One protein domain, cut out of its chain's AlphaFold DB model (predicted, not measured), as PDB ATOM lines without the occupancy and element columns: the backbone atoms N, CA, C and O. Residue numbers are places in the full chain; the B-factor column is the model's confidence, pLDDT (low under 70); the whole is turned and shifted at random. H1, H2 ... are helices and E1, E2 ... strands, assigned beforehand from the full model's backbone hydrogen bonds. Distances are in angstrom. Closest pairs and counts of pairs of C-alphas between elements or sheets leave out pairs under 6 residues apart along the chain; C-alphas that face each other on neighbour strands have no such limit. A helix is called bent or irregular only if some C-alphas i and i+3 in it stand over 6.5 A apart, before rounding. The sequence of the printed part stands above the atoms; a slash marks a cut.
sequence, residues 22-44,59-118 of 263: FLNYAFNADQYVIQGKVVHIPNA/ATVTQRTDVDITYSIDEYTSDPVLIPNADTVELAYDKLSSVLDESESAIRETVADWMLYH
ATOM      1  N   PHE A  22     115.343 159.072 149.640       74.06
ATOM      2  CA  PHE A  22     114.994 158.143 150.720       74.06
ATOM      3  C   PHE A  22     113.692 158.523 151.453       74.06
ATOM      4  O   PHE A  22     112.973 157.640 151.929       74.06
ATOM      5  N   LEU A  23     113.336 159.815 151.496       72.25
ATOM      6  CA  LEU A  23     112.113 160.306 152.138       72.25
ATOM      7  C   LEU A  23     110.836 159.749 151.494       72.25
ATOM      8  O   LEU A  23     109.786 159.737 152.138       72.25
ATOM      9  N   ASN A  24     110.893 159.289 150.243       72.56
ATOM     10  CA  ASN A  24     109.755 158.682 149.547       72.56
ATOM     11  C   ASN A  24     109.526 157.209 149.936       72.56
ATOM     12  O   ASN A  24     108.469 156.639 149.654       72.56
ATOM     13  N   TYR A  25     110.493 156.597 150.624       75.81
ATOM     14  CA  TYR A  25     110.482 155.188 151.021       75.81
ATOM     15  C   TYR A  25     110.134 154.989 152.506       75.81
ATOM     16  O   TYR A  25     110.545 154.010 153.137       75.81
ATOM     17  N   ALA A  26     109.321 155.900 153.042       73.56
ATOM     18  CA  ALA A  26     108.674 155.819 154.347       73.56
ATOM     19  C   ALA A  26     107.154 155.655 154.205       73.56
ATOM     20  O   ALA A  26     106.590 155.816 153.114       73.56
ATOM     21  N   PHE A  27     106.473 155.317 155.299       71.94
ATOM     22  CA  PHE A  27     105.023 155.445 155.357       71.94
ATOM     23  C   PHE A  27     104.648 156.933 155.311       71.94
ATOM     24  O   PHE A  27     105.175 157.730 156.084       71.94
ATOM     25  N   ASN A  28     103.778 157.305 154.371       69.75
ATOM     26  CA  ASN A  28     103.279 158.669 154.254       69.75
ATOM     27  C   ASN A  28     102.058 158.818 155.169       69.75
ATOM     28  O   ASN A  28     101.042 158.154 154.952       69.75
ATOM     29  N   ALA A  29     102.172 159.705 156.152       62.34
ATOM     30  CA  ALA A  29     101.113 160.030 157.093       62.34
ATOM     31  C   ALA A  29     100.591 161.466 156.961       62.34
ATOM     32  O   ALA A  29      99.900 161.955 157.852       62.34
ATOM     33  N   ASP A  30     100.853 162.123 155.829       64.56
ATOM     34  CA  ASP A  30     100.426 163.497 155.539       64.56
ATOM     35  C   ASP A  30      98.902 163.669 155.739       64.56
ATOM     36  O   ASP A  30      98.429 164.713 156.174       64.56
ATOM     37  N   GLN A  31      98.111 162.613 155.499       62.09
ATOM     38  CA  GLN A  31      96.651 162.620 155.686       62.09
ATOM     39  C   GLN A  31      96.192 162.637 157.155       62.09
ATOM     40  O   GLN A  31      95.034 162.953 157.423       62.09
ATOM     41  N   TYR A  32      97.066 162.282 158.097       57.38
ATOM     42  CA  TYR A  32      96.772 162.231 159.534       57.38
ATOM     43  C   TYR A  32      97.226 163.491 160.278       57.38
ATOM     44  O   TYR A  32      97.074 163.582 161.498       57.38
ATOM     45  N   VAL A  33      97.754 164.478 159.546       57.81
ATOM     46  CA  VAL A  33      98.120 165.790 160.077       57.81
ATOM     47  C   VAL A  33      96.844 166.597 160.317       57.81
ATOM     48  O   VAL A  33      96.232 167.141 159.396       57.81
ATOM     49  N   ILE A  34      96.432 166.705 161.578       58.28
ATOM     50  CA  ILE A  34      95.297 167.541 161.967       58.28
ATOM     51  C   ILE A  34      95.814 168.963 162.210       58.28
ATOM     52  O   ILE A  34      96.771 169.180 162.955       58.28
ATOM     53  N   GLN A  35      95.181 169.946 161.560       54.88
ATOM     54  CA  GLN A  35      95.496 171.379 161.700       54.88
ATOM     55  C   GLN A  35      96.963 171.756 161.400       54.88
ATOM     56  O   GLN A  35      97.447 172.776 161.885       54.88
ATOM     57  N   GLY A  36      97.681 170.951 160.610       55.31
ATOM     58  CA  GLY A  36      99.051 171.258 160.180       55.31
ATOM     59  C   GLY A  36     100.135 171.099 161.256       55.31
ATOM     60  O   GLY A  36     101.276 171.448 160.976       55.31
ATOM     61  N   LYS A  37      99.813 170.609 162.468       56.25
ATOM     62  CA  LYS A  37     100.752 170.628 163.617       56.25
ATOM     63  C   LYS A  37     100.890 169.329 164.411       56.25
ATOM     64  O   LYS A  37     101.929 169.129 165.036       56.25
ATOM     65  N   VAL A  38      99.868 168.471 164.435       58.47
ATOM     66  CA  VAL A  38      99.871 167.238 165.242       58.47
ATOM     67  C   VAL A  38      99.439 166.060 164.382       58.47
ATOM     68  O   VAL A  38      98.431 166.140 163.677       58.47
ATOM     69  N   VAL A  39     100.199 164.968 164.462       56.97
ATOM     70  CA  VAL A  39      99.864 163.695 163.819       56.97
ATOM     71  C   VAL A  39      99.267 162.763 164.866       56.97
ATOM     72  O   VAL A  39      99.857 162.563 165.929       56.97
ATOM     73  N   HIS A  40      98.090 162.211 164.566       59.56
ATOM     74  CA  HIS A  40      97.448 161.172 165.371       59.56
ATOM     75  C   HIS A  40      97.526 159.843 164.639       59.56
ATOM     76  O   HIS A  40      96.956 159.696 163.554       59.56
ATOM     77  N   ILE A  41      98.181 158.860 165.250       58.25
ATOM     78  CA  ILE A  41      98.228 157.508 164.706       58.25
ATOM     79  C   ILE A  41      97.526 156.579 165.685       58.25
ATOM     80  O   ILE A  41      98.057 156.309 166.770       58.25
ATOM     81  N   PRO A  42      96.370 156.013 165.299       54.88
ATOM     82  CA  PRO A  42      95.776 154.938 166.064       54.88
ATOM     83  C   PRO A  42      96.660 153.700 165.893       54.88
ATOM     84  O   PRO A  42      96.581 152.989 164.887       54.88
ATOM     85  N   ASN A  43      97.528 153.432 166.870       56.50
ATOM     86  CA  ASN A  43      98.309 152.209 166.856       56.50
ATOM     87  C   ASN A  43      97.370 151.035 167.125       56.50
ATOM     88  O   ASN A  43      96.644 151.004 168.127       56.50
ATOM     89  N   ALA A  44      97.382 150.055 166.225       50.22
ATOM     90  CA  ALA A  44      96.539 148.894 166.385       50.22
ATOM     91  C   ALA A  44      97.006 148.079 167.597       50.22
ATOM     92  O   ALA A  44      98.117 147.549 167.605       50.22
ATOM     93  N   ALA A  59      84.530 131.667 173.255       68.44
ATOM     94  CA  ALA A  59      85.798 132.195 173.756       68.44
ATOM     95  C   ALA A  59      85.562 133.414 174.660       68.44
ATOM     96  O   ALA A  59      84.650 134.200 174.403       68.44
ATOM     97  N   THR A  60      86.407 133.602 175.676       68.50
ATOM     98  CA  THR A  60      86.395 134.815 176.501       68.50
ATOM     99  C   THR A  60      86.620 136.039 175.618       68.50
ATOM    100  O   THR A  60      87.638 136.134 174.932       68.50
ATOM    101  N   VAL A  61      85.655 136.958 175.619       60.62
ATOM    102  CA  VAL A  61      85.723 138.204 174.852       60.62
ATOM    103  C   VAL A  61      86.754 139.113 175.509       60.62
ATOM    104  O   VAL A  61      86.583 139.520 176.656       60.62
ATOM    105  N   THR A  62      87.832 139.423 174.795       63.00
ATOM    106  CA  THR A  62      88.793 140.450 175.198       63.00
ATOM    107  C   THR A  62      88.516 141.729 174.418       63.00
ATOM    108  O   THR A  62      88.334 141.700 173.201       63.00
ATOM    109  N   GLN A  63      88.463 142.860 175.118       53.59
ATOM    110  CA  GLN A  63      88.355 144.169 174.483       53.59
ATOM    111  C   GLN A  63      89.754 144.641 174.088       53.59
ATOM    112  O   GLN A  63      90.674 144.637 174.905       53.59
ATOM    113  N   ARG A  64      89.920 145.029 172.822       55.78
ATOM    114  CA  ARG A  64      91.147 145.656 172.331       55.78
ATOM    115  C   ARG A  64      91.187 147.106 172.822       55.78
ATOM    116  O   ARG A  64      90.232 147.846 172.607       55.78
ATOM    117  N   THR A  65      92.277 147.494 173.477       52.94
ATOM    118  CA  THR A  65      92.586 148.892 173.803       52.94
ATOM    119  C   THR A  65      93.516 149.437 172.727       52.94
ATOM    120  O   THR A  65      94.646 148.960 172.598       52.94
ATOM    121  N   ASP A  66      93.033 150.396 171.946       51.25
ATOM    122  CA  ASP A  66      93.863 151.155 171.011       51.25
ATOM    123  C   ASP A  66      94.577 152.278 171.764       51.25
ATOM    124  O   ASP A  66      93.982 152.922 172.631       51.25
ATOM    125  N   VAL A  67      95.862 152.473 171.472       54.56
ATOM    126  CA  VAL A  67      96.669 153.552 172.053       54.56
ATOM    127  C   VAL A  67      96.891 154.586 170.959       54.56
ATOM    128  O   VAL A  67      97.356 154.237 169.874       54.56
ATOM    129  N   ASP A  68      96.539 155.836 171.245       54.31
ATOM    130  CA  ASP A  68      96.826 156.962 170.359       54.31
ATOM    131  C   ASP A  68      98.266 157.427 170.597       54.31
ATOM    132  O   ASP A  68      98.652 157.697 171.739       54.31
ATOM    133  N   ILE A  69      99.070 157.468 169.537       63.47
ATOM    134  CA  ILE A  69     100.416 158.043 169.572       63.47
ATOM    135  C   ILE A  69     100.311 159.429 168.947       63.47
ATOM    136  O   ILE A  69      99.942 159.551 167.779       63.47
ATOM    137  N   THR A  70     100.637 160.457 169.730       65.69
ATOM    138  CA  THR A  70     100.665 161.847 169.274       65.69
ATOM    139  C   THR A  70     102.084 162.386 169.307       65.69
ATOM    140  O   THR A  70     102.827 162.170 170.266       65.69
ATOM    141  N   TYR A  71     102.464 163.101 168.252       68.88
ATOM    142  CA  TYR A  71     103.704 163.867 168.213       68.88
ATOM    143  C   TYR A  71     103.496 165.193 167.472       68.88
ATOM    144  O   TYR A  71     102.614 165.317 166.615       68.88
ATOM    145  N   SER A  72     104.278 166.203 167.859       72.12
ATOM    146  CA  SER A  72     104.290 167.530 167.238       72.12
ATOM    147  C   SER A  72     105.202 167.554 166.015       72.12
ATOM    148  O   SER A  72     106.242 166.902 166.014       72.12
ATOM    149  N   ILE A  73     104.821 168.326 164.999       74.81
ATOM    150  CA  ILE A  73     105.666 168.614 163.833       74.81
ATOM    151  C   ILE A  73     106.622 169.762 164.181       74.81
ATOM    152  O   ILE A  73     106.180 170.786 164.706       74.81
ATOM    153  N   ASP A  74     107.909 169.591 163.872       76.62
ATOM    154  CA  ASP A  74     108.930 170.632 164.025       76.62
ATOM    155  C   ASP A  74     108.920 171.601 162.830       76.62
ATOM    156  O   ASP A  74     108.756 171.194 161.678       76.62
ATOM    157  N   GLU A  75     109.093 172.894 163.107       77.69
ATOM    158  CA  GLU A  75     109.117 173.968 162.107       77.69
ATOM    159  C   GLU A  75     110.563 174.324 161.736       77.69
ATOM    160  O   GLU A  75     111.409 174.519 162.610       77.69
ATOM    161  N   TYR A  76     110.834 174.442 160.434       79.75
ATOM    162  CA  TYR A  76     112.141 174.815 159.893       79.75
ATOM    163  C   TYR A  76     112.021 176.118 159.106       79.75
ATOM    164  O   TYR A  76     111.169 176.232 158.228       79.75
ATOM    165  N   THR A  77     112.889 177.085 159.401       76.38
ATOM    166  CA  THR A  77     112.925 178.399 158.744       76.38
ATOM    167  C   THR A  77     114.348 178.742 158.301       76.38
ATOM    168  O   THR A  77     115.320 178.315 158.926       76.38
ATOM    169  N   SER A  78     114.479 179.491 157.204       81.94
ATOM    170  CA  SER A  78     115.756 180.027 156.716       81.94
ATOM    171  C   SER A  78     115.932 181.493 157.108       81.94
ATOM    172  O   SER A  78     114.958 182.243 157.204       81.94
ATOM    173  N   ASP A  79     117.182 181.925 157.271       81.19
ATOM    174  CA  ASP A  79     117.499 183.333 157.505       81.19
ATOM    175  C   ASP A  79     117.180 184.196 156.265       81.19
ATOM    176  O   ASP A  79     117.389 183.760 155.129       81.19
ATOM    177  N   PRO A  80     116.695 185.438 156.441       78.81
ATOM    178  CA  PRO A  80     116.379 186.318 155.323       78.81
ATOM    179  C   PRO A  80     117.647 186.808 154.608       78.81
ATOM    180  O   PRO A  80     118.576 187.323 155.234       78.81
ATOM    181  N   VAL A  81     117.647 186.740 153.274       79.19
ATOM    182  CA  VAL A  81     118.746 187.232 152.430       79.19
ATOM    183  C   VAL A  81     118.389 188.593 151.832       79.19
ATOM    184  O   VAL A  81     117.400 188.744 151.116       79.19
ATOM    185  N   LEU A  82     119.216 189.608 152.103       79.38
ATOM    186  CA  LEU A  82     119.054 190.938 151.516       79.38
ATOM    187  C   LEU A  82     119.633 190.975 150.096       79.38
ATOM    188  O   LEU A  82     120.840 190.823 149.912       79.38
ATOM    189  N   ILE A  83     118.790 191.274 149.107       75.62
ATOM    190  CA  ILE A  83     119.212 191.587 147.735       75.62
ATOM    191  C   ILE A  83     119.091 193.107 147.526       75.62
ATOM    192  O   ILE A  83     117.974 193.629 147.484       75.62
ATOM    193  N   PRO A  84     120.206 193.852 147.417       80.31
ATOM    194  CA  PRO A  84     120.166 195.282 147.129       80.31
ATOM    195  C   PRO A  84     119.574 195.571 145.743       80.31
ATOM    196  O   PRO A  84     119.875 194.876 144.776       80.31
ATOM    197  N   ASN A  85     118.824 196.668 145.607       70.25
ATOM    198  CA  ASN A  85     118.220 197.083 144.327       70.25
ATOM    199  C   ASN A  85     119.239 197.364 143.203       70.25
ATOM    200  O   ASN A  85     118.858 197.435 142.042       70.25
ATOM    201  N   ALA A  86     120.519 197.572 143.526       64.44
ATOM    202  CA  ALA A  86     121.568 197.712 142.515       64.44
ATOM    203  C   ALA A  86     121.846 196.375 141.801       64.44
ATOM    204  O   ALA A  86     122.039 196.341 140.588       64.44
ATOM    205  N   ASP A  87     121.781 195.265 142.537       61.00
ATOM    206  CA  ASP A  87     122.071 193.930 142.012       61.00
ATOM    207  C   ASP A  87     120.959 193.423 141.085       61.00
ATOM    208  O   ASP A  87     121.228 192.663 140.161       61.00
ATOM    209  N   THR A  88     119.715 193.872 141.266       60.91
ATOM    210  CA  THR A  88     118.605 193.482 140.380       60.91
ATOM    211  C   THR A  88     118.705 194.095 138.979       60.91
ATOM    212  O   THR A  88     118.062 193.599 138.057       60.91
ATOM    213  N   VAL A  89     119.509 195.153 138.798       60.09
ATOM    214  CA  VAL A  89     119.669 195.873 137.520       60.09
ATOM    215  C   VAL A  89     120.999 195.544 136.830       60.09
ATOM    216  O   VAL A  89     121.060 195.512 135.602       60.09
ATOM    217  N   GLU A  90     122.057 195.285 137.600       59.34
ATOM    218  CA  GLU A  90     123.416 195.069 137.077       59.34
ATOM    219  C   GLU A  90     123.722 193.598 136.740       59.34
ATOM    220  O   GLU A  90     124.600 193.312 135.918       59.34
ATOM    221  N   LEU A  91     123.014 192.642 137.352       64.50
ATOM    222  CA  LEU A  91     123.312 191.222 137.182       64.50
ATOM    223  C   LEU A  91     122.740 190.656 135.878       64.50
ATOM    224  O   LEU A  91     121.638 190.972 135.437       64.50
ATOM    225  N   ALA A  92     123.510 189.766 135.250       57.44
ATOM    226  CA  ALA A  92     123.125 189.093 134.009       57.44
ATOM    227  C   ALA A  92     122.229 187.851 134.224       57.44
ATOM    228  O   ALA A  92     121.883 187.185 133.242       57.44
ATOM    229  N   TYR A  93     121.890 187.528 135.477       69.25
ATOM    230  CA  TYR A  93     121.113 186.357 135.896       69.25
ATOM    231  C   TYR A  93     120.083 186.741 136.971       69.25
ATOM    232  O   TYR A  93     120.212 187.783 137.615       69.25
ATOM    233  N   ASP A  94     119.073 185.893 137.166       76.75
ATOM    234  CA  ASP A  94     118.058 186.091 138.201       76.75
ATOM    235  C   ASP A  94     118.607 185.670 139.574       76.75
ATOM    236  O   ASP A  94     118.646 184.494 139.938       76.75
ATOM    237  N   LYS A  95     119.095 186.656 140.333       73.06
ATOM    238  CA  LYS A  95     119.613 186.446 141.689       73.06
ATOM    239  C   LYS A  95     118.513 186.076 142.684       73.06
ATOM    240  O   LYS A  95     118.822 185.441 143.684       73.06
ATOM    241  N   LEU A  96     117.259 186.451 142.429       75.00
ATOM    242  CA  LEU A  96     116.159 186.156 143.340       75.00
ATOM    243  C   LEU A  96     115.784 184.678 143.259       75.00
ATOM    244  O   LEU A  96     115.723 184.030 144.300       75.00
ATOM    245  N   SER A  97     115.613 184.135 142.049       77.69
ATOM    246  CA  SER A  97     115.334 182.702 141.882       77.69
ATOM    247  C   SER A  97     116.468 181.846 142.451       77.69
ATOM    248  O   SER A  97     116.217 180.952 143.244       77.69
ATOM    249  N   SER A  98     117.724 182.204 142.164       79.69
ATOM    250  CA  SER A  98     118.895 181.470 142.660       79.69
ATOM    251  C   SER A  98     118.985 181.431 144.192       79.69
ATOM    252  O   SER A  98     119.325 180.394 144.750       79.69
ATOM    253  N   VAL A  99     118.677 182.536 144.880       80.62
ATOM    254  CA  VAL A  99     118.689 182.582 146.352       80.62
ATOM    255  C   VAL A  99     117.532 181.775 146.946       80.62
ATOM    256  O   VAL A  99     117.707 181.131 147.982       80.62
ATOM    257  N   LEU A 100     116.361 181.789 146.301       79.88
ATOM    258  CA  LEU A 100     115.219 180.977 146.723       79.88
ATOM    259  C   LEU A 100     115.508 179.482 146.559       79.88
ATOM    260  O   LEU A 100     115.309 178.734 147.511       79.88
ATOM    261  N   ASP A 101     116.044 179.070 145.410       81.12
ATOM    262  CA  ASP A 101     116.376 177.671 145.118       81.12
ATOM    263  C   ASP A 101     117.449 177.129 146.084       81.12
ATOM    264  O   ASP A 101     117.358 175.994 146.568       81.12
ATOM    265  N   GLU A 102     118.444 177.956 146.427       82.94
ATOM    266  CA  GLU A 102     119.474 177.619 147.416       82.94
ATOM    267  C   GLU A 102     118.882 177.471 148.825       82.94
ATOM    268  O   GLU A 102     119.185 176.507 149.533       82.94
ATOM    269  N   SER A 103     117.993 178.388 149.217       81.50
ATOM    270  CA  SER A 103     117.320 178.349 150.521       81.50
ATOM    271  C   SER A 103     116.396 177.134 150.639       81.50
ATOM    272  O   SER A 103     116.430 176.428 151.649       81.50
ATOM    273  N   GLU A 104     115.613 176.838 149.596       80.75
ATOM    274  CA  GLU A 104     114.734 175.667 149.558       80.75
ATOM    275  C   GLU A 104     115.542 174.373 149.691       80.75
ATOM    276  O   GLU A 104     115.210 173.495 150.495       80.75
ATOM    277  N   SER A 105     116.626 174.256 148.930       81.94
ATOM    278  CA  SER A 105     117.463 173.060 148.936       81.94
ATOM    279  C   SER A 105     118.178 172.865 150.278       81.94
ATOM    280  O   SER A 105     118.233 171.741 150.786       81.94
ATOM    281  N   ALA A 106     118.628 173.950 150.920       82.81
ATOM    282  CA  ALA A 106     119.215 173.910 152.258       82.81
ATOM    283  C   ALA A 106     118.206 173.470 153.333       82.81
ATOM    284  O   ALA A 106     118.536 172.651 154.201       82.81
ATOM    285  N   ILE A 107     116.959 173.958 153.259       84.19
ATOM    286  CA  ILE A 107     115.877 173.513 154.149       84.19
ATOM    287  C   ILE A 107     115.615 172.021 153.931       84.19
ATOM    288  O   ILE A 107     115.586 171.260 154.898       84.19
ATOM    289  N   ARG A 108     115.479 171.576 152.675       82.12
ATOM    290  CA  ARG A 108     115.237 170.162 152.342       82.12
ATOM    291  C   ARG A 108     116.335 169.244 152.877       82.12
ATOM    292  O   ARG A 108     116.015 168.200 153.443       82.12
ATOM    293  N   GLU A 109     117.604 169.626 152.738       84.56
ATOM    294  CA  GLU A 109     118.725 168.846 153.270       84.56
ATOM    295  C   GLU A 109     118.714 168.795 154.804       84.56
ATOM    296  O   GLU A 109     118.857 167.720 155.387       84.56
ATOM    297  N   THR A 110     118.472 169.933 155.456       83.94
ATOM    298  CA  THR A 110     118.404 170.011 156.922       83.94
ATOM    299  C   THR A 110     117.269 169.141 157.464       83.94
ATOM    300  O   THR A 110     117.477 168.342 158.377       83.94
ATOM    301  N   VAL A 111     116.077 169.233 156.865       83.94
ATOM    302  CA  VAL A 111     114.923 168.390 157.207       83.94
ATOM    303  C   VAL A 111     115.262 166.913 157.016       83.94
ATOM    304  O   VAL A 111     114.948 166.098 157.881       83.94
ATOM    305  N   ALA A 112     115.931 166.550 155.921       84.19
ATOM    306  CA  ALA A 112     116.336 165.174 155.660       84.19
ATOM    307  C   ALA A 112     117.303 164.632 156.731       84.19
ATOM    308  O   ALA A 112     117.099 163.523 157.232       84.19
ATOM    309  N   ASP A 113     118.305 165.416 157.142       85.44
ATOM    310  CA  ASP A 113     119.247 165.031 158.203       85.44
ATOM    311  C   ASP A 113     118.538 164.840 159.555       85.44
ATOM    312  O   ASP A 113     118.768 163.854 160.264       85.44
ATOM    313  N   TRP A 114     117.614 165.741 159.898       85.25
ATOM    314  CA  TRP A 114     116.795 165.604 161.101       85.25
ATOM    315  C   TRP A 114     115.823 164.431 161.029       85.25
ATOM    316  O   TRP A 114     115.614 163.760 162.039       85.25
ATOM    317  N   MET A 115     115.255 164.127 159.865       84.12
ATOM    318  CA  MET A 115     114.381 162.966 159.714       84.12
ATOM    319  C   MET A 115     115.126 161.664 160.000       84.12
ATOM    320  O   MET A 115     114.623 160.815 160.737       84.12
ATOM    321  N   LEU A 116     116.356 161.529 159.498       85.19
ATOM    322  CA  LEU A 116     117.207 160.386 159.826       85.19
ATOM    323  C   LEU A 116     117.485 160.318 161.324       85.19
ATOM    324  O   LEU A 116     117.401 159.239 161.914       85.19
ATOM    325  N   TYR A 117     117.762 161.466 161.956       85.88
ATOM    326  CA  TYR A 117     117.940 161.536 163.403       85.88
ATOM    327  C   TYR A 117     116.722 160.992 164.149       85.88
ATOM    328  O   TYR A 117     116.892 160.182 165.057       85.88
ATOM    329  N   HIS A 118     115.506 161.361 163.754       83.38
ATOM    330  CA  HIS A 118     114.273 160.892 164.392       83.38
ATOM    331  C   HIS A 118     113.949 159.419 164.112       83.38
ATOM    332  O   HIS A 118     113.370 158.752 164.965       83.38
TER     333      HIS A 118
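Overview. This is residues 22 to 44 and 59 to 118 of the 263 residues of an uncharacterized protein of Bacteroidetes bacterium (UniProt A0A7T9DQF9). Look first for a long, thin rod folded back on itself over part of its length: the unnamed stretch of residues 73 to 86 runs out to the turn that holds the short helix H2, and the long helix H3 comes back beside it. At the other end of that stretch is a small ribbon of two antiparallel strands, E1 and E2, with residues 59 to 66 leading into E2 from one far end of the rod and the short helix H1 near the later part of H3. Residues 89 to 94, at the turn, stand free. The printed part has 83 residues, with three named helices and two named strands in the order H1, E1, E2, H2, H3, the sheet order E1 - E2, and the class mixed, helices and strands. The whole is extended, with a radius of gyration of the C-alphas of 21.5 A and spans of 82 by 25 by 20 A.

Arrangement. Begin at the sheet, where E1, residues 38 to 43, and E2, residues 67 to 72, are antiparallel neighbours with 158 degrees between their N-to-C directions. Look at the C-alphas of Val 38 and Ser 72, which face each other at 4.9 A, and then at those of Pro 42 and Asp 68, which face each other at 4.9 A as well. Across this pair you will find N 43 and O 67 within hydrogen-bond range at 3.1 A, and N 41 and O 69 at 3.2 A. Just before E1, residues 33 to 34 form a short antiparallel pairing with residues 38 to 39 of E1. Now go to H3, residues 95 to 118, which is apart from E1 and from E2. H1, residues 22 to 25, is close to H3 but not clearly touching it; the closest C-alphas are those of Leu 23 and Ala 112, 7.3 A apart. H2, residues 87 to 90, is also close to H3 but not clearly touching it, and their closest C-alphas, those of Thr 88 and Lys 95, are 7.2 A apart. H1 and H2 are apart. In H3 every O i to N i+4 pair is within hydrogen-bond range; H1 and H2 are too short for such a pair, and the one O i to N i+3 pair is within range in H1 but not in H2.

Along the chain. Find C-alpha 22 at (114.994, 158.143, 150.720), where the four residues of H1 begin. Go on to C-alpha 38 at (99.871, 167.238, 165.242); from there E1 runs to C-alpha 43, 15.2 A away. E2 runs from C-alpha 67 to C-alpha 72, 16.6 A. H2 has four residues, from Asp 87 to Glu 90. Then find C-alpha 95 at (119.613, 186.446, 141.689); from there H3, 24 residues and not bent, runs 34.6 A to C-alpha 118 at (114.273, 160.892, 164.392).

Size, cuts and confidence. To see the full length, look at the C-alphas of Ala 59 and Glu 90, the two farthest apart, at 81.9 A. The C-alphas of Phe 22 and His 118, the first and last printed, are 14.0 A apart. Residues 45 to 58 are cut out, and C-alpha 44 and C-alpha 59 are 21.2 A apart across the cut; the link from E1 to E2 crosses it. Of the links printed whole, H1 to E1 with 12 residues and E2 to H2 with 14 are long, and H2 to H3 with 4 is tight. In the B-factor column, read a mean pLDDT of 70.4 over the printed part, with 38 residues under 70: residues 28 to 44, 59 to 71 and 86 to 93. H3 has a mean pLDDT of 82, and E1 has 57.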